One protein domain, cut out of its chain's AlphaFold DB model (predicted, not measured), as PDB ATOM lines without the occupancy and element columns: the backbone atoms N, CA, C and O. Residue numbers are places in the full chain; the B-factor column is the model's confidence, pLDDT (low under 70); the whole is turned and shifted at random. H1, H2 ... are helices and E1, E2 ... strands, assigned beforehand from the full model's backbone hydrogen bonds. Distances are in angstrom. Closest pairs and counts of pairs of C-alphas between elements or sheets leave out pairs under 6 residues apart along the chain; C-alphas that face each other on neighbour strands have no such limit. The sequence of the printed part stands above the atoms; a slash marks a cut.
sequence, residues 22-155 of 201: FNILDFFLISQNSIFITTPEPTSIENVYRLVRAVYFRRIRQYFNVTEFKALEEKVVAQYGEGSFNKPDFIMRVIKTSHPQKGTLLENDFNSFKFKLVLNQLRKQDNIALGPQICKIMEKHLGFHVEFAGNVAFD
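AT A GLANCE: This is residues 22 to 155 of the 201 residues of an uncharacterized protein of Deltaproteobacteria bacterium ADurb.BinA014 (UniProt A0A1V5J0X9). A small three-stranded parallel sheet, with H6 and the first part of H2 over one face, makes one end of an elongated domain, and H3, H4 and H5 cluster at the other end. The longest helix, H2, runs from the sheet toward that cluster, and H1 crosses it nearly at a right angle. The printed part has 134 residues, with six named helices and three named strands in the order H1 E1 H2 H3 H4 H5 E2 H6 E3; the sheet order is E1 E2 E3, and the class is mixed, helices and strands. The whole is compact, with a radius of gyration of the C-alphas of 16.3 A, and spans 51 by 31 by 23 A.

IN THESE COORDINATES: H1 takes residues 22 to 30 and begins at C-alpha 22 (42.676, 17.811, 11.160). E1 is residues 33 to 38. H2, residues 42 to 62, is 30.7 A long and ends at C-alpha 62 (35.067, 9.589, 17.086). H3 is residues 66 to 80, 21.4 A; H4 is residues 88 to 98; H5 is residues 100 to 112. E2, residues 114 to 122, is 23.4 A long. H6 is residues 130 to 142. E3, residues 146 to 153, is 20.5 A long and ends at C-alpha 153 (33.760, 47.707, 12.344).

HOW THE PARTS SIT: In the sheet, E1 and E2 are parallel at 24 degrees, with N 36 and O 116 2.8 A apart, within hydrogen-bond range. E2 and E3 are parallel at 21 degrees, with N 117 and O 147 within range at 2.8 A. The sheet is only just strongly twisted, its C-alphas up to 4.5 A off the best plane. H2 and H6 are on the same face, making two layers, a sheet with helices on one face. H6 lies over E2 at a height over the sheet of 9.3 A, slantwise to it at 32 degrees on the local plane, only just. E2, H6, E3 is a strand-helix-strand unit, two parallel neighbour strands joined through a helix, with a right-handed crossover; E1, H2 H3 H4 H5, E2 is another. H2 touches H6 at a shallow tilt of 32 degrees, the closest C-alphas being those of Arg 53 and Leu 142, 6.9 A. H1 touches H2, residues 51 to 58 alone, about perpendicular at 77 degrees, with the C-alphas of Leu 25 and Val 55 closest, 6.1 A. H3 touches H4 about perpendicular at 74 degrees, with the C-alphas of Val 76 and Ile 91 closest, 6.3 A. H4 and H5 are a helical hairpin at 35.4 degrees, only just a steep tilt, with the C-alphas of Lys 96 and Gly 103 closest, 4.5 A. H3 and H5 are apart. In all six helices every O i to N i+4 pair is within hydrogen-bond range.

THE WHOLE: The two C-alphas farthest apart, those of Ser 98 and Asp 155, are 51.6 A apart. The printed part has no cut and no long link; H3 to H4 and E2 to H6 are short links of 7 residues each. The mean pLDDT of the printed part is 90.0, and one residue, 32, is under 70.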
ATOM      1  N   PHE A  22      42.957  18.647   9.985       71.25
ATOM      2  CA  PHE A  22      42.676  17.811  11.160       71.25
ATOM      3  C   PHE A  22      43.218  18.407  12.461       71.25
ATOM      4  O   PHE A  22      42.525  18.374  13.472       71.25
ATOM      5  N   ASN A  23      44.406  19.015  12.423       76.62
ATOM      6  CA  ASN A  23      45.005  19.635  13.601       76.62
ATOM      7  C   ASN A  23      44.177  20.831  14.090       76.62
ATOM      8  O   ASN A  23      43.910  20.927  15.281       76.62
ATOM      9  N   ILE A  24      43.727  21.706  13.181       80.69
ATOM     10  CA  ILE A  24      42.887  22.865  13.525       80.69
ATOM     11  C   ILE A  24      41.567  22.398  14.140       80.69
ATOM     12  O   ILE A  24      41.181  22.898  15.190       80.69
ATOM     13  N   LEU A  25      40.908  21.409  13.528       79.06
ATOM     14  CA  LEU A  25      39.649  20.859  14.036       79.06
ATOM     15  C   LEU A  25      39.811  20.237  15.420       79.06
ATOM     16  O   LEU A  25      38.985  20.469  16.297       79.06
ATOM     17  N   ASP A  26      40.874  19.460  15.614       77.44
ATOM     18  CA  ASP A  26      41.131  18.806  16.888       77.44
ATOM     19  C   ASP A  26      41.451  19.850  17.975       77.44
ATOM     20  O   ASP A  26      40.916  19.732  19.070       77.44
ATOM     21  N   PHE A  27      42.218  20.913  17.687       81.00
ATOM     22  CA  PHE A  27      42.421  22.019  18.636       81.00
ATOM     23  C   PHE A  27      41.140  22.815  18.913       81.00
ATOM     24  O   PHE A  27      40.873  23.161  20.063       81.00
ATOM     25  N   PHE A  28      40.328  23.063  17.885       81.38
ATOM     26  CA  PHE A  28      39.055  23.770  18.007       81.38
ATOM     27  C   PHE A  28      38.053  23.008  18.886       81.38
ATOM     28  O   PHE A  28      37.298  23.622  19.636       81.38
ATOM     29  N   LEU A  29      38.077  21.673  18.817       77.38
ATOM     30  CA  LEU A  29      37.237  20.764  19.599       77.38
ATOM     31  C   LEU A  29      37.714  20.545  21.045       77.38
ATOM     32  O   LEU A  29      36.962  19.990  21.843       77.38
ATOM     33  N   ILE A  30      38.945  20.937  21.402       77.00
ATOM     34  CA  ILE A  30      39.425  20.852  22.796       77.00
ATOM     35  C   ILE A  30      38.731  21.896  23.673       77.00
ATOM     36  O   ILE A  30      38.484  21.636  24.849       77.00
ATOM     37  N   SER A  31      38.441  23.076  23.120       73.25
ATOM     38  CA  SER A  31      37.745  24.126  23.856       73.25
ATOM     39  C   SER A  31      36.239  23.874  23.848       73.25
ATOM     40  O   SER A  31      35.648  23.610  22.804       73.25
ATOM     41  N   GLN A  32      35.602  24.002  25.013       69.50
ATOM     42  CA  GLN A  32      34.140  24.087  25.097       69.50
ATOM     43  C   GLN A  32      33.627  25.492  24.748       69.50
ATOM     44  O   GLN A  32      32.435  25.642  24.515       69.50
ATOM     45  N   ASN A  33      34.506  26.501  24.686       79.12
ATOM     46  CA  ASN A  33      34.198  27.859  24.235       79.12
ATOM     47  C   ASN A  33      35.018  28.172  22.988       79.12
ATOM     48  O   ASN A  33      36.177  28.592  23.093       79.12
ATOM     49  N   SER A  34      34.437  27.979  21.814       88.06
ATOM     50  CA  SER A  34      35.160  28.206  20.562       88.06
ATOM     51  C   SER A  34      34.554  29.380  19.806       88.06
ATOM     52  O   SER A  34      33.334  29.526  19.727       88.06
ATOM     53  N   ILE A  35      35.418  30.250  19.285       90.62
ATOM     54  CA  ILE A  35      35.022  31.499  18.635       90.62
ATOM     55  C   ILE A  35      35.286  31.370  17.138       90.62
ATOM     56  O   ILE A  35      36.414  31.141  16.709       90.62
ATOM     57  N   PHE A  36      34.238  31.545  16.346       91.62
ATOM     58  CA  PHE A  36      34.309  31.715  14.906       91.62
ATOM     59  C   PHE A  36      34.439  33.198  14.573       91.62
ATOM     60  O   PHE A  36      33.683  34.022  15.088       91.62
ATOM     61  N   ILE A  37      35.363  33.530  13.679       93.94
ATOM     62  CA  ILE A  37      35.529  34.882  13.142       93.94
ATOM     63  C   ILE A  37      35.268  34.811  11.637       93.94
ATOM     64  O   ILE A  37      35.893  34.014  10.941       93.94
ATOM     65  N   THR A  38      34.350  35.636  11.137       95.31
ATOM     66  CA  THR A  38      34.038  35.755   9.701       95.31
ATOM     67  C   THR A  38      33.944  37.214   9.291       95.31
ATOM     68  O   THR A  38      33.778  38.084  10.140       95.31
ATOM     69  N   THR A  39      34.022  37.489   7.994       96.38
ATOM     70  CA  THR A  39      33.662  38.787   7.403       96.38
ATOM     71  C   THR A  39      32.258  38.716   6.785       96.38
ATOM     72  O   THR A  39      31.736  37.611   6.607       96.38
ATOM     73  N   PRO A  40      31.623  39.858   6.451       95.69
ATOM     74  CA  PRO A  40      30.370  39.904   5.689       95.69
ATOM     75  C   PRO A  40      30.454  39.311   4.275       95.69
ATOM     76  O   PRO A  40      29.440  39.200   3.588       95.69
ATOM     77  N   GLU A  41      31.651  38.947   3.816       94.81
ATOM     78  CA  GLU A  41      31.874  38.398   2.485       94.81
ATOM     79  C   GLU A  41      31.288  36.977   2.385       94.81
ATOM     80  O   GLU A  41      31.587  36.131   3.237       94.81
ATOM     81  N   PRO A  42      30.506  36.662   1.332       91.75
ATOM     82  CA  PRO A  42      29.847  35.360   1.195       91.75
ATOM     83  C   PRO A  42      30.793  34.158   1.312       91.75
ATOM     84  O   PRO A  42      30.438  33.146   1.912       91.75
ATOM     85  N   THR A  43      32.012  34.278   0.789       92.44
ATOM     86  CA  THR A  43      33.044  33.231   0.848       92.44
ATOM     87  C   THR A  43      33.544  32.977   2.272       92.44
ATOM     88  O   THR A  43      33.759  31.828   2.656       92.44
ATOM     89  N   SER A  44      33.701  34.029   3.080       92.56
ATOM     90  CA  SER A  44      34.109  33.947   4.490       92.56
ATOM     91  C   SER A  44      33.036  33.254   5.327       92.56
ATOM     92  O   SER A  44      33.316  32.317   6.078       92.56
ATOM     93  N   ILE A  45      31.779  33.628   5.080       91.81
ATOM     94  CA  ILE A  45      30.609  33.014   5.703       91.81
ATOM     95  C   ILE A  45      30.543  31.523   5.343       91.81
ATOM     96  O   ILE A  45      30.424  30.679   6.231       91.81
ATOM     97  N   GLU A  46      30.679  31.173   4.059       89.94
ATOM     98  CA  GLU A  46      30.694  29.779   3.600       89.94
ATOM     99  C   GLU A  46      31.807  28.958   4.271       89.94
ATOM    100  O   GLU A  46      31.586  27.809   4.665       89.94
ATOM    101  N   ASN A  47      32.992  29.543   4.460       88.31
ATOM    102  CA  ASN A  47      34.101  28.878   5.140       88.31
ATOM    103  C   ASN A  47      33.768  28.524   6.595       88.31
ATOM    104  O   ASN A  47      34.120  27.427   7.035       88.31
ATOM    105  N   VAL A  48      33.039  29.380   7.321       88.56
ATOM    106  CA  VAL A  48      32.549  29.044   8.670       88.56
ATOM    107  C   VAL A  48      31.588  27.856   8.621       88.56
ATOM    108  O   VAL A  48      31.763  26.911   9.390       88.56
ATOM    109  N   TYR A  49      30.638  27.820   7.680       86.81
ATOM    110  CA  TYR A  49      29.751  26.655   7.518       86.81
ATOM    111  C   TYR A  49      30.530  25.369   7.234       86.81
ATOM    112  O   TYR A  49      30.246  24.325   7.828       86.81
ATOM    113  N   ARG A  50      31.533  25.429   6.349       87.19
ATOM    114  CA  ARG A  50      32.404  24.287   6.036       87.19
ATOM    115  C   ARG A  50      33.179  23.821   7.268       87.19
ATOM    116  O   ARG A  50      33.283  22.613   7.483       87.19
ATOM    117  N   LEU A  51      33.679  24.749   8.085       86.12
ATOM    118  CA  LEU A  51      34.389  24.444   9.325       86.12
ATOM    119  C   LEU A  51      33.479  23.759  10.345       86.12
ATOM    120  O   LEU A  51      33.818  22.681  10.826       86.12
ATOM    121  N   VAL A  52      32.304  24.320  10.630       85.31
ATOM    122  CA  VAL A  52      31.367  23.737  11.608       85.31
ATOM    123  C   VAL A  52      30.862  22.376  11.144       85.31
ATOM    124  O   VAL A  52      30.770  21.433  11.930       85.31
ATOM    125  N   ARG A  53      30.623  22.222   9.841       86.19
ATOM    126  CA  ARG A  53      30.313  20.922   9.255       86.19
ATOM    127  C   ARG A  53      31.467  19.935   9.459       86.19
ATOM    128  O   ARG A  53      31.229  18.808   9.881       86.19
ATOM    129  N   ALA A  54      32.711  20.329   9.206       86.56
ATOM    130  CA  ALA A  54      33.864  19.458   9.430       86.56
ATOM    131  C   ALA A  54      34.017  19.063  10.913       86.56
ATOM    132  O   ALA A  54      34.260  17.891  11.198       86.56
ATOM    133  N   VAL A  55      33.792  20.000  11.841       85.44
ATOM    134  CA  VAL A  55      33.728  19.757  13.293       85.44
ATOM    135  C   VAL A  55      32.676  18.691  13.619       85.44
ATOM    136  O   VAL A  55      32.983  17.711  14.299       85.44
ATOM    137  N   TYR A  56      31.471  18.824  13.062       87.00
ATOM    138  CA  TYR A  56      30.378  17.867  13.237       87.00
ATOM    139  C   TYR A  56      30.761  16.445  12.802       87.00
ATOM    140  O   TYR A  56      30.691  15.502  13.594       87.00
ATOM    141  N   PHE A  57      31.227  16.280  11.557       87.88
ATOM    142  CA  PHE A  57      31.626  14.966  11.034       87.88
ATOM    143  C   PHE A  57      32.796  14.375  11.807       87.88
ATOM    144  O   PHE A  57      32.806  13.176  12.095       87.88
ATOM    145  N   ARG A  58      33.782  15.209  12.156       87.25
ATOM    146  CA  ARG A  58      34.941  14.790  12.943       87.25
ATOM    147  C   ARG A  58      34.498  14.239  14.293       87.25
ATOM    148  O   ARG A  58      34.997  13.183  14.678       87.25
ATOM    149  N   ARG A  59      33.550  14.901  14.964       86.81
ATOM    150  CA  ARG A  59      33.040  14.469  16.265       86.81
ATOM    151  C   ARG A  59      32.237  13.180  16.169       86.81
ATOM    152  O   ARG A  59      32.549  12.249  16.899       86.81
ATOM    153  N   ILE A  60      31.312  13.051  15.210       89.75
ATOM    154  CA  ILE A  60      30.590  11.781  14.992       89.75
ATOM    155  C   ILE A  60      31.569  10.644  14.742       89.75
ATOM    156  O   ILE A  60      31.476   9.605  15.387       89.75
ATOM    157  N   ARG A  61      32.553  10.841  13.861       89.06
ATOM    158  CA  ARG A  61      33.539   9.809  13.534       89.06
ATOM    159  C   ARG A  61      34.314   9.301  14.759       89.06
ATOM    160  O   ARG A  61      34.801   8.182  14.716       89.06
ATOM    161  N   GLN A  62      34.421  10.062  15.851       88.88
ATOM    162  CA  GLN A  62      35.067   9.589  17.086       88.88
ATOM    163  C   GLN A  62      34.236   8.540  17.852       88.88
ATOM    164  O   GLN A  62      34.810   7.771  18.616       88.88
ATOM    165  N   TYR A  63      32.920   8.457  17.623       90.69
ATOM    166  CA  TYR A  63      32.018   7.480  18.260       90.69
ATOM    167  C   TYR A  63      31.796   6.206  17.431       90.69
ATOM    168  O   TYR A  63      31.100   5.279  17.867       90.69
ATOM    169  N   PHE A  64      32.352   6.149  16.222       93.06
ATOM    170  CA  PHE A  64      32.139   5.060  15.276       93.06
ATOM    171  C   PHE A  64      33.474   4.548  14.749       93.06
ATOM    172  O   PHE A  64      34.360   5.325  14.399       93.06
ATOM    173  N   ASN A  65      33.617   3.229  14.647       93.06
ATOM    174  CA  ASN A  65      34.729   2.669  13.885       93.06
ATOM    175  C   ASN A  65      34.485   2.826  12.370       93.06
ATOM    176  O   ASN A  65      33.407   3.227  11.931       93.06
ATOM    177  N   VAL A  66      35.499   2.516  11.559       91.50
ATOM    178  CA  VAL A  66      35.453   2.720  10.098       91.50
ATOM    179  C   VAL A  66      34.276   1.982   9.449       91.50
ATOM    180  O   VAL A  66      33.574   2.562   8.622       91.50
ATOM    181  N   THR A  67      34.031   0.733   9.845       93.69
ATOM    182  CA  THR A  67      32.968  -0.102   9.271       93.69
ATOM    183  C   THR A  67      31.583   0.389   9.684       93.69
ATOM    184  O   THR A  67      30.700   0.516   8.838       93.69
ATOM    185  N   GLU A  68      31.391   0.719  10.964       93.31
ATOM    186  CA  GLU A  68      30.118   1.258  11.455       93.31
ATOM    187  C   GLU A  68      29.795   2.615  10.819       93.31
ATOM    188  O   GLU A  68      28.642   2.878  10.483       93.31
ATOM    189  N   PHE A  69      30.801   3.475  10.641       92.81
ATOM    190  CA  PHE A  69      30.612   4.794  10.042       92.81
ATOM    191  C   PHE A  69      30.201   4.693   8.568       92.81
ATOM    192  O   PHE A  69      29.301   5.408   8.134       92.81
ATOM    193  N   LYS A  70      30.794   3.760   7.811       92.94
ATOM    194  CA  LYS A  70      30.386   3.489   6.425       92.94
ATOM    195  C   LYS A  70      28.949   2.961   6.349       92.94
ATOM    196  O   LYS A  70      28.156   3.444   5.550       92.94
ATOM    197  N   ALA A  71      28.587   2.023   7.225       94.38
ATOM    198  CA  ALA A  71      27.221   1.506   7.292       94.38
ATOM    199  C   ALA A  71      26.199   2.592   7.681       94.38
ATOM    200  O   ALA A  71      25.053   2.565   7.232       94.38
ATOM    201  N   LEU A  72      26.597   3.558   8.516       93.81
ATOM    202  CA  LEU A  72      25.773   4.717   8.846       93.81
ATOM    203  C   LEU A  72      25.508   5.586   7.610       93.81
ATOM    204  O   LEU A  72      24.363   5.971   7.385       93.81
ATOM    205  N   GLU A  73      26.538   5.875   6.814       93.75
ATOM    206  CA  GLU A  73      26.400   6.633   5.564       93.75
ATOM    207  C   GLU A  73      25.432   5.951   4.590       93.75
ATOM    208  O   GLU A  73      24.468   6.575   4.142       93.75
ATOM    209  N   GLU A  74      25.622   4.652   4.345       94.75
ATOM    210  CA  GLU A  74      24.755   3.854   3.470       94.75
ATOM    211  C   GLU A  74      23.290   3.888   3.936       94.75
ATOM    212  O   GLU A  74      22.384   4.095   3.130       94.75
ATOM    213  N   LYS A  75      23.043   3.770   5.249       95.00
ATOM    214  CA  LYS A  75      21.690   3.861   5.826       95.00
ATOM    215  C   LYS A  75      21.058   5.240   5.656       95.00
ATOM    216  O   LYS A  75      19.874   5.325   5.340       95.00
ATOM    217  N   VAL A  76      21.820   6.314   5.875       95.19
ATOM    218  CA  VAL A  76      21.324   7.692   5.710       95.19
ATOM    219  C   VAL A  76      20.903   7.929   4.261       95.19
ATOM    220  O   VAL A  76      19.797   8.413   4.020       95.19
ATOM    221  N   VAL A  77      21.741   7.521   3.305       95.50
ATOM    222  CA  VAL A  77      21.452   7.656   1.873       95.50
ATOM    223  C   VAL A  77      20.262   6.789   1.459       95.50
ATOM    224  O   VAL A  77      19.377   7.276   0.760       95.50
ATOM    225  N   ALA A  78      20.175   5.548   1.941       94.56
ATOM    226  CA  ALA A  78      19.048   4.663   1.645       94.56
ATOM    227  C   ALA A  78      17.705   5.212   2.160       94.56
ATOM    228  O   ALA A  78      16.674   5.014   1.522       94.56
ATOM    229  N   GLN A  79      17.704   5.910   3.301       94.94
ATOM    230  CA  GLN A  79      16.479   6.429   3.915       94.94
ATOM    231  C   GLN A  79      16.057   7.810   3.383       94.94
ATOM    232  O   GLN A  79      14.860   8.093   3.314       94.94
ATOM    233  N   TYR A  80      17.010   8.681   3.036       93.75
ATOM    234  CA  TYR A  80      16.742  10.093   2.720       93.75
ATOM    235  C   TYR A  80      17.222  10.539   1.328       93.75
ATOM    236  O   TYR A  80      17.062  11.710   0.980       93.75
ATOM    237  N   GLY A  81      17.790   9.633   0.528       93.38
ATOM    238  CA  GLY A  81      18.265   9.891  -0.832       93.38
ATOM    239  C   GLY A  81      19.700  10.419  -0.910       93.38
ATOM    240  O   GLY A  81      20.376  10.628   0.101       93.38
ATOM    241  N   GLU A  82      20.185  10.641  -2.132       91.62
ATOM    242  CA  GLU A  82      21.539  11.145  -2.376       91.62
ATOM    243  C   GLU A  82      21.772  12.539  -1.772       91.62
ATOM    244  O   GLU A  82      20.881  13.385  -1.688       91.62
ATOM    245  N   GLY A  83      22.996  12.780  -1.296       87.12
ATOM    246  CA  GLY A  83      23.385  14.045  -0.666       87.12
ATOM    247  C   GLY A  83      22.802  14.282   0.734       87.12
ATOM    248  O   GLY A  83      23.185  15.253   1.391       87.12
ATOM    249  N   SER A  84      21.932  13.399   1.235       89.06
ATOM    250  CA  SER A  84      21.379  13.467   2.595       89.06
ATOM    251  C   SER A  84      22.454  13.349   3.676       89.06
ATOM    252  O   SER A  84      22.377  14.041   4.690       89.06
ATOM    253  N   PHE A  85      23.518  12.583   3.415       87.88
ATOM    254  CA  PHE A  85      24.665  12.473   4.311       87.88
ATOM    255  C   PHE A  85      25.453  13.780   4.447       87.88
ATOM    256  O   PHE A  85      26.300  13.880   5.313       87.88
ATOM    257  N   ASN A  86      25.178  14.825   3.660       85.19
ATOM    258  CA  ASN A  86      25.783  16.140   3.882       85.19
ATOM    259  C   ASN A  86      25.053  16.966   4.954       85.19
ATOM    260  O   ASN A  86      25.565  18.019   5.340       85.19
ATOM    261  N   LYS A  87      23.878  16.517   5.419       86.56
ATOM    262  CA  LYS A  87      23.011  17.249   6.349       86.56
ATOM    263  C   LYS A  87      23.067  16.624   7.751       86.56
ATOM    264  O   LYS A  87      22.569  15.509   7.928       86.56
ATOM    265  N   PRO A  88      23.628  17.335   8.748       87.38
ATOM    266  CA  PRO A  88      23.715  16.886  10.138       87.38
ATOM    267  C   PRO A  88      22.429  16.274  10.703       87.38
ATOM    268  O   PRO A  88      22.474  15.173  11.254       87.38
ATOM    269  N   ASP A  89      21.281  16.914  10.470       87.50
ATOM    270  CA  ASP A  89      19.982  16.468  10.990       87.50
ATOM    271  C   ASP A  89      19.623  15.034  10.589       87.50
ATOM    272  O   ASP A  89      19.126  14.256  11.407       87.50
ATOM    273  N   PHE A  90      19.874  14.659   9.332       90.69
ATOM    274  CA  PHE A  90      19.571  13.312   8.847       90.69
ATOM    275  C   PHE A  90      20.496  12.275   9.472       90.69
ATOM    276  O   PHE A  90      20.032  11.209   9.877       90.69
ATOM    277  N   ILE A  91      21.775  12.613   9.645       92.19
ATOM    278  CA  ILE A  91      22.733  11.735  10.318       92.19
ATOM    279  C   ILE A  91      22.305  11.504  11.773       92.19
ATOM    280  O   ILE A  91      22.204  10.350  12.188       92.19
ATOM    281  N   MET A  92      21.968  12.561  12.531       91.19
ATOM    282  CA  MET A  92      21.503  12.402  13.918       91.19
ATOM    283  C   MET A  92      20.249  11.534  14.011       91.19
ATOM    284  O   MET A  92      20.157  10.699  14.909       91.19
ATOM    285  N   ARG A  93      19.283  11.696  13.097       92.44
ATOM    286  CA  ARG A  93      18.047  10.891  13.091       92.44
ATOM    287  C   ARG A  93      18.328   9.400  12.905       92.44
ATOM    288  O   ARG A  93      17.758   8.577  13.628       92.44
ATOM    289  N   VAL A  94      19.232   9.048  11.989       95.00
ATOM    290  CA  VAL A  94      19.625   7.645  11.780       95.00
ATOM    291  C   VAL A  94      20.409   7.110  12.972       95.00
ATOM    292  O   VAL A  94      20.141   5.988  13.403       95.00
ATOM    293  N   ILE A  95      21.318   7.903  13.553       94.75
ATOM    294  CA  ILE A  95      22.065   7.509  14.758       94.75
ATOM    295  C   ILE A  95      21.107   7.253  15.926       94.75
ATOM    296  O   ILE A  95      21.207   6.205  16.554       94.75
ATOM    297  N   LYS A  96      20.158   8.157  16.201       94.25
ATOM    298  CA  LYS A  96      19.193   8.009  17.306       94.25
ATOM    299  C   LYS A  96      18.323   6.758  17.162       94.25
ATOM    300  O   LYS A  96      18.012   6.126  18.163       94.25
ATOM    301  N   THR A  97      17.978   6.380  15.932       95.00
ATOM    302  CA  THR A  97      17.184   5.171  15.657       95.00
ATOM    303  C   THR A  97      18.033   3.894  15.687       95.00
ATOM    304  O   THR A  97      17.630   2.898  16.277       95.00
ATOM    305  N   SER A  98      19.215   3.903  15.060       93.62
ATOM    306  CA  SER A  98      20.057   2.704  14.888       93.62
ATOM    307  C   SER A  98      20.961   2.408  16.087       93.62
ATOM    308  O   SER A  98      21.271   1.251  16.357       93.62
ATOM    309  N   HIS A  99      21.416   3.449  16.787       94.00
ATOM    310  CA  HIS A  99      22.326   3.376  17.929       94.00
ATOM    311  C   HIS A  99      21.885   4.358  19.033       94.00
ATOM    312  O   HIS A  99      22.591   5.338  19.292       94.00
ATOM    313  N   PRO A 100      20.748   4.111  19.720       93.75
ATOM    314  CA  PRO A 100      20.153   5.072  20.654       93.75
ATOM    315  C   PRO A 100      21.125   5.580  21.726       93.75
ATOM    316  O   PRO A 100      21.205   6.779  21.971       93.75
ATOM    317  N   GLN A 101      21.942   4.686  22.296       94.00
ATOM    318  CA  GLN A 101      22.947   5.046  23.303       94.00
ATOM    319  C   GLN A 101      24.003   6.024  22.757       94.00
ATOM    320  O   GLN A 101      24.283   7.040  23.390       94.00
ATOM    321  N   LYS A 102      24.559   5.758  21.561       93.88
ATOM    322  CA  LYS A 102      25.517   6.669  20.905       93.88
ATOM    323  C   LYS A 102      24.847   7.995  20.534       93.88
ATOM    324  O   LYS A 102      25.482   9.036  20.646       93.88
ATOM    325  N   GLY A 103      23.574   7.959  20.132       92.94
ATOM    326  CA  GLY A 103      22.776   9.146  19.826       92.94
ATOM    327  C   GLY A 103      22.640  10.092  21.014       92.94
ATOM    328  O   GLY A 103      22.925  11.277  20.866       92.94
ATOM    329  N   THR A 104      22.283   9.571  22.191       93.06
ATOM    330  CA  THR A 104      22.181  10.374  23.420       93.06
ATOM    331  C   THR A 104      23.534  10.949  23.842       93.06
ATOM    332  O   THR A 104      23.612  12.113  24.228       93.06
ATOM    333  N   LEU A 105      24.616  10.165  23.743       92.44
ATOM    334  CA  LEU A 105      25.965  10.645  24.062       92.44
ATOM    335  C   LEU A 105      26.396  11.783  23.132       92.44
ATOM    336  O   LEU A 105      26.834  12.821  23.616       92.44
ATOM    337  N   LEU A 106      26.222  11.609  21.820       91.00
ATOM    338  CA  LEU A 106      26.548  12.628  20.822       91.00
ATOM    339  C   LEU A 106      25.723  13.902  20.988       91.00
ATOM    340  O   LEU A 106      26.253  14.992  20.827       91.00
ATOM    341  N   GLU A 107      24.439  13.784  21.316       89.31
ATOM    342  CA  GLU A 107      23.584  14.946  21.563       89.31
ATOM    343  C   GLU A 107      24.041  15.736  22.794       89.31
ATOM    344  O   GLU A 107      24.199  16.950  22.716       89.31
ATOM    345  N   ASN A 108      24.335  15.057  23.906       88.69
ATOM    346  CA  ASN A 108      24.869  15.706  25.107       88.69
ATOM    347  C   ASN A 108      26.226  16.369  24.848       88.69
ATOM    348  O   ASN A 108      26.489  17.469  25.325       88.69
ATOM    349  N   ASP A 109      27.077  15.699  24.079       86.81
ATOM    350  CA  ASP A 109      28.387  16.190  23.684       86.81
ATOM    351  C   ASP A 109      28.275  17.437  22.796       86.81
ATOM    352  O   ASP A 109      28.893  18.461  23.083       86.81
ATOM    353  N   PHE A 110      27.401  17.414  21.789       85.62
ATOM    354  CA  PHE A 110      27.144  18.579  20.950       85.62
ATOM    355  C   PHE A 110      26.534  19.753  21.721       85.62
ATOM    356  O   PHE A 110      26.948  20.891  21.506       85.62
ATOM    357  N   ASN A 111      25.637  19.482  22.672       85.38
ATOM    358  CA  ASN A 111      25.057  20.494  23.558       85.38
ATOM    359  C   ASN A 111      26.068  21.082  24.559       85.38
ATOM    360  O   ASN A 111      25.806  22.131  25.145       85.38
ATOM    361  N   SER A 112      27.211  20.420  24.776       84.75
ATOM    362  CA  SER A 112      28.267  20.926  25.657       84.75
ATOM    363  C   SER A 112      29.127  22.014  25.006       84.75
ATOM    364  O   SER A 112      29.747  22.808  25.718       84.75
ATOM    365  N   PHE A 113      29.152  22.084  23.670       84.00
ATOM    366  CA  PHE A 113      29.885  23.127  22.959       84.00
ATOM    367  C   PHE A 113      29.145  24.458  23.029       84.00
ATOM    368  O   PHE A 113      27.976  24.574  22.663       84.00
ATOM    369  N   LYS A 114      29.870  25.495  23.438       85.81
ATOM    370  CA  LYS A 114      29.438  26.887  23.388       85.81
ATOM    371  C   LYS A 114      30.188  27.574  22.261       85.81
ATOM    372  O   LYS A 114      31.333  28.009  22.411       85.81
ATOM    373  N   PHE A 115      29.546  27.644  21.105       88.69
ATOM    374  CA  PHE A 115      30.106  28.352  19.968       88.69
ATOM    375  C   PHE A 115      29.717  29.817  19.987       88.69
ATOM    376  O   PHE A 115      28.572  30.162  20.261       88.69
ATOM    377  N   LYS A 116      30.679  30.669  19.645       92.12
ATOM    378  CA  LYS A 116      30.478  32.103  19.477       92.12
ATOM    379  C   LYS A 116      30.815  32.527  18.061       92.12
ATOM    380  O   LYS A 116      31.766  32.012  17.485       92.12
ATOM    381  N   LEU A 117      30.082  33.491  17.521       94.56
ATOM    382  CA  LEU A 117      30.368  34.098  16.224       94.56
ATOM    383  C   LEU A 117      30.695  35.582  16.379       94.56
ATOM    384  O   LEU A 117      29.922  36.341  16.964       94.56
ATOM    385  N   VAL A 118      31.813  35.994  15.791       96.75
ATOM    386  CA  VAL A 118      32.219  37.389  15.622       96.75
ATOM    387  C   VAL A 118      32.180  37.729  14.142       96.75
ATOM    388  O   VAL A 118      32.803  37.049  13.323       96.75
ATOM    389  N   LEU A 119      31.473  38.805  13.804       97.38
ATOM    390  CA  LEU A 119      31.471  39.351  12.453       97.38
ATOM    391  C   LEU A 119      32.458  40.521  12.388       97.38
ATOM    392  O   LEU A 119      32.201  41.602  12.915       97.38
ATOM    393  N   ASN A 120      33.613  40.283  11.783       97.50
ATOM    394  CA  ASN A 120      34.703  41.239  11.641       97.50
ATOM    395  C   ASN A 120      34.612  42.021  10.325       97.50
ATOM    396  O   ASN A 120      34.014  41.555   9.363       97.50
ATOM    397  N   GLN A 121      35.271  43.178  10.255       97.19
ATOM    398  CA  GLN A 121      35.332  44.032   9.064       97.19
ATOM    399  C   GLN A 121      33.960  44.494   8.545       97.19
ATOM    400  O   GLN A 121      33.758  44.624   7.339       97.19
ATOM    401  N   LEU A 122      33.021  44.786   9.449       96.94
ATOM    402  CA  LEU A 122      31.713  45.313   9.070       96.94
ATOM    403  C   LEU A 122      31.840  46.750   8.539       96.94
ATOM    404  O   LEU A 122      32.303  47.649   9.247       96.94
ATOM    405  N   ARG A 123      31.427  46.985   7.296       96.12
ATOM    406  CA  ARG A 123      31.414  48.308   6.660       96.12
ATOM    407  C   ARG A 123      30.071  49.004   6.884       96.12
ATOM    408  O   ARG A 123      29.079  48.390   7.255       96.12
ATOM    409  N   LYS A 124      30.023  50.317   6.634       93.56
ATOM    410  CA  LYS A 124      28.822  51.144   6.874       93.56
ATOM    411  C   LYS A 124      27.596  50.696   6.072       93.56
ATOM    412  O   LYS A 124      26.479  50.878   6.537       93.56
ATOM    413  N   GLN A 125      27.811  50.165   4.873       93.25
ATOM    414  CA  GLN A 125      26.760  49.656   3.996       93.25
ATOM    415  C   GLN A 125      26.295  48.240   4.355       93.25
ATOM    416  O   GLN A 125      25.276  47.789   3.834       93.25
ATOM    417  N   ASP A 126      27.041  47.529   5.203       94.38
ATOM    418  CA  ASP A 126      26.728  46.148   5.533       94.38
ATOM    419  C   ASP A 126      25.568  46.083   6.529       94.38
ATOM    420  O   ASP A 126      25.383  46.941   7.397       94.38
ATOM    421  N   ASN A 127      24.779  45.019   6.425       93.75
ATOM    422  CA  ASN A 127      23.681  44.781   7.347       93.75
ATOM    423  C   ASN A 127      24.217  44.399   8.739       93.75
ATOM    424  O   ASN A 127      24.756  43.308   8.924       93.75
ATOM    425  N   ILE A 128      23.974  45.243   9.744       93.88
ATOM    426  CA  ILE A 128      24.358  44.990  11.145       93.88
ATOM    427  C   ILE A 128      23.762  43.695  11.723       93.88
ATOM    428  O   ILE A 128      24.318  43.126  12.664       93.88
ATOM    429  N   ALA A 129      22.640  43.226  11.167       95.69
ATOM    430  CA  ALA A 129      21.949  42.010  11.586       95.69
ATOM    431  C   ALA A 129      22.469  40.743  10.882       95.69
ATOM    432  O   ALA A 129      21.946  39.657  11.139       95.69
ATOM    433  N   LEU A 130      23.485  40.851  10.019       95.00
ATOM    434  CA  LEU A 130      24.036  39.712   9.285       95.00
ATOM    435  C   LEU A 130      24.600  38.639  10.227       95.00
ATOM    436  O   LEU A 130      24.316  37.461  10.040       95.00
ATOM    437  N   GLY A 131      25.322  39.030  11.279       95.25
ATOM    438  CA  GLY A 131      25.856  38.098  12.278       95.25
ATOM    439  C   GLY A 131      24.769  37.232  12.936       95.25
ATOM    440  O   GLY A 131      24.813  36.008  12.807       95.25
ATOM    441  N   PRO A 132      23.731  37.834  13.550       95.44
ATOM    442  CA  PRO A 132      22.583  37.093  14.074       95.44
ATOM    443  C   PRO A 132      21.853  36.230  13.034       95.44
ATOM    444  O   PRO A 132      21.340  35.162  13.369       95.44
ATOM    445  N   GLN A 133      21.776  36.669  11.772       95.00
ATOM    446  CA  GLN A 133      21.184  35.869  10.693       95.00
ATOM    447  C   GLN A 133      22.024  34.625  10.382       95.00
ATOM    448  O   GLN A 133      21.456  33.544  10.232       95.00
ATOM    449  N   ILE A 134      23.355  34.751  10.347       93.25
ATOM    450  CA  ILE A 134      24.273  33.619  10.175       93.25
ATOM    451  C   ILE A 134      24.077  32.612  11.313       93.25
ATOM    452  O   ILE A 134      23.864  31.437  11.029       93.25
ATOM    453  N   CYS A 135      24.046  33.057  12.574       93.62
ATOM    454  CA  CYS A 135      23.805  32.175  13.723       93.62
ATOM    455  C   CYS A 135      22.515  31.351  13.572       93.62
ATOM    456  O   CYS A 135      22.546  30.132  13.717       93.62
ATOM    457  N   LYS A 136      21.397  31.983  13.187       92.44
ATOM    458  CA  LYS A 136      20.112  31.284  12.979       92.44
ATOM    459  C   LYS A 136      20.176  30.225  11.880       92.44
ATOM    460  O   LYS A 136      19.555  29.170  11.988       92.44
ATOM    461  N   ILE A 137      20.884  30.515  10.791       89.44
ATOM    462  CA  ILE A 137      21.046  29.576   9.676       89.44
ATOM    463  C   ILE A 137      21.959  28.416  10.108       89.44
ATOM    464  O   ILE A 137      21.641  27.262   9.824       89.44
ATOM    465  N   MET A 138      23.043  28.691  10.838       87.38
ATOM    466  CA  MET A 138      23.916  27.660  11.412       87.38
ATOM    467  C   MET A 138      23.155  26.739  12.368       87.38
ATOM    468  O   MET A 138      23.234  25.524  12.213       87.38
ATOM    469  N   GLU A 139      22.356  27.294  13.276       87.38
ATOM    470  CA  GLU A 139      21.485  26.526  14.172       87.38
ATOM    471  C   GLU A 139      20.527  25.626  13.400       87.38
ATOM    472  O   GLU A 139      20.460  24.422  13.643       87.38
ATOM    473  N   LYS A 140      19.833  26.196  12.412       85.06
ATOM    474  CA  LYS A 140      18.838  25.476  11.616       85.06
ATOM    475  C   LYS A 140      19.428  24.326  10.800       85.06
ATOM    476  O   LYS A 140      18.733  23.341  10.586       85.06
ATOM    477  N   HIS A 141      20.642  24.478  10.271       79.38
ATOM    478  CA  HIS A 141      21.222  23.516   9.326       79.38
ATOM    479  C   HIS A 141      22.258  22.573   9.935       79.38
ATOM    480  O   HIS A 141      22.536  21.526   9.345       79.38
ATOM    481  N   LEU A 142      22.868  22.951  11.057       75.50
ATOM    482  CA  LEU A 142      23.954  22.195  11.680       75.50
ATOM    483  C   LEU A 142      23.584  21.665  13.068       75.50
ATOM    484  O   LEU A 142      24.319  20.835  13.593       75.50
ATOM    485  N   GLY A 143      22.465  22.116  13.646       76.00
ATOM    486  CA  GLY A 143      21.996  21.672  14.959       76.00
ATOM    487  C   GLY A 143      22.834  22.190  16.130       76.00
ATOM    488  O   GLY A 143      22.680  21.707  17.246       76.00
ATOM    489  N   PHE A 144      23.722  23.159  15.889       78.62
ATOM    490  CA  PHE A 144      24.553  23.774  16.920       78.62
ATOM    491  C   PHE A 144      24.023  25.130  17.326       78.62
ATOM    492  O   PHE A 144      23.830  25.983  16.463       78.62
ATOM    493  N   HIS A 145      23.908  25.359  18.632       85.06
ATOM    494  CA  HIS A 145      23.703  26.700  19.153       85.06
ATOM    495  C   HIS A 145      24.971  27.537  18.955       85.06
ATOM    496  O   HIS A 145      26.054  27.154  19.407       85.06
ATOM    497  N   VAL A 146      24.837  28.668  18.261       89.62
ATOM    498  CA  VAL A 146      25.939  29.605  18.025       89.62
ATOM    499  C   VAL A 146      25.517  30.973  18.534       89.62
ATOM    500  O   VAL A 146      24.700  31.661  17.926       89.62
ATOM    501  N   GLU A 147      26.110  31.388  19.644       92.31
ATOM    502  CA  GLU A 147      25.866  32.690  20.243       92.31
ATOM    503  C   GLU A 147      26.546  33.788  19.413       92.31
ATOM    504  O   GLU A 147      27.724  33.704  19.061       92.31
ATOM    505  N   PHE A 148      25.819  34.855  19.092       94.88
ATOM    506  CA  PHE A 148      26.421  35.996  18.416       94.88
ATOM    507  C   PHE A 148      27.151  36.890  19.426       94.88
ATOM    508  O   PHE A 148      26.517  37.502  20.282       94.88
ATOM    509  N   ALA A 149      28.477  36.991  19.315       95.19
ATOM    510  CA  ALA A 149      29.308  37.723  20.273       95.19
ATOM    511  C   ALA A 149      29.439  39.221  19.952       95.19
ATOM    512  O   ALA A 149      29.601  40.030  20.868       95.19
ATOM    513  N   GLY A 150      29.369  39.608  18.673       96.38
ATOM    514  CA  GLY A 150      29.394  41.017  18.278       96.38
ATOM    515  C   GLY A 150      29.923  41.290  16.871       96.38
ATOM    516  O   GLY A 150      30.474  40.419  16.195       96.38
ATOM    517  N   ASN A 151      29.742  42.544  16.450       97.44
ATOM    518  CA  ASN A 151      30.294  43.101  15.219       97.44
ATOM    519  C   ASN A 151      31.573  43.889  15.530       97.44
ATOM    520  O   ASN A 151      31.613  44.610  16.524       97.44
ATOM    521  N   VAL A 152      32.566  43.817  14.645       98.06
ATOM    522  CA  VAL A 152      33.756  44.678  14.665       98.06
ATOM    523  C   VAL A 152      33.789  45.488  13.376       98.06
ATOM    524  O   VAL A 152      33.842  44.921  12.281       98.06
ATOM    525  N   ALA A 153      33.734  46.817  13.496       97.88
ATOM    526  CA  ALA A 153      33.760  47.707  12.344       97.88
ATOM    527  C   ALA A 153      35.077  47.610  11.560       97.88
ATOM    528  O   ALA A 153      36.162  47.476  12.133       97.88
ATOM    529  N   PHE A 154      34.978  47.734  10.238       97.94
ATOM    530  CA  PHE A 154      36.128  47.902   9.359       97.94
ATOM    531  C   PHE A 154      36.844  49.233   9.641       97.94
ATOM    532  O   PHE A 154      36.202  50.282   9.713       97.94
ATOM    533  N   ASP A 155      38.175  49.194   9.735       97.69
ATOM    534  CA  ASP A 155      39.022  50.383   9.854       97.69
ATOM    535  C   ASP A 155      40.350  50.156   9.118       97.69
ATOM    536  O   ASP A 155      41.118  49.255   9.463       97.69
TER     537      ASP A 155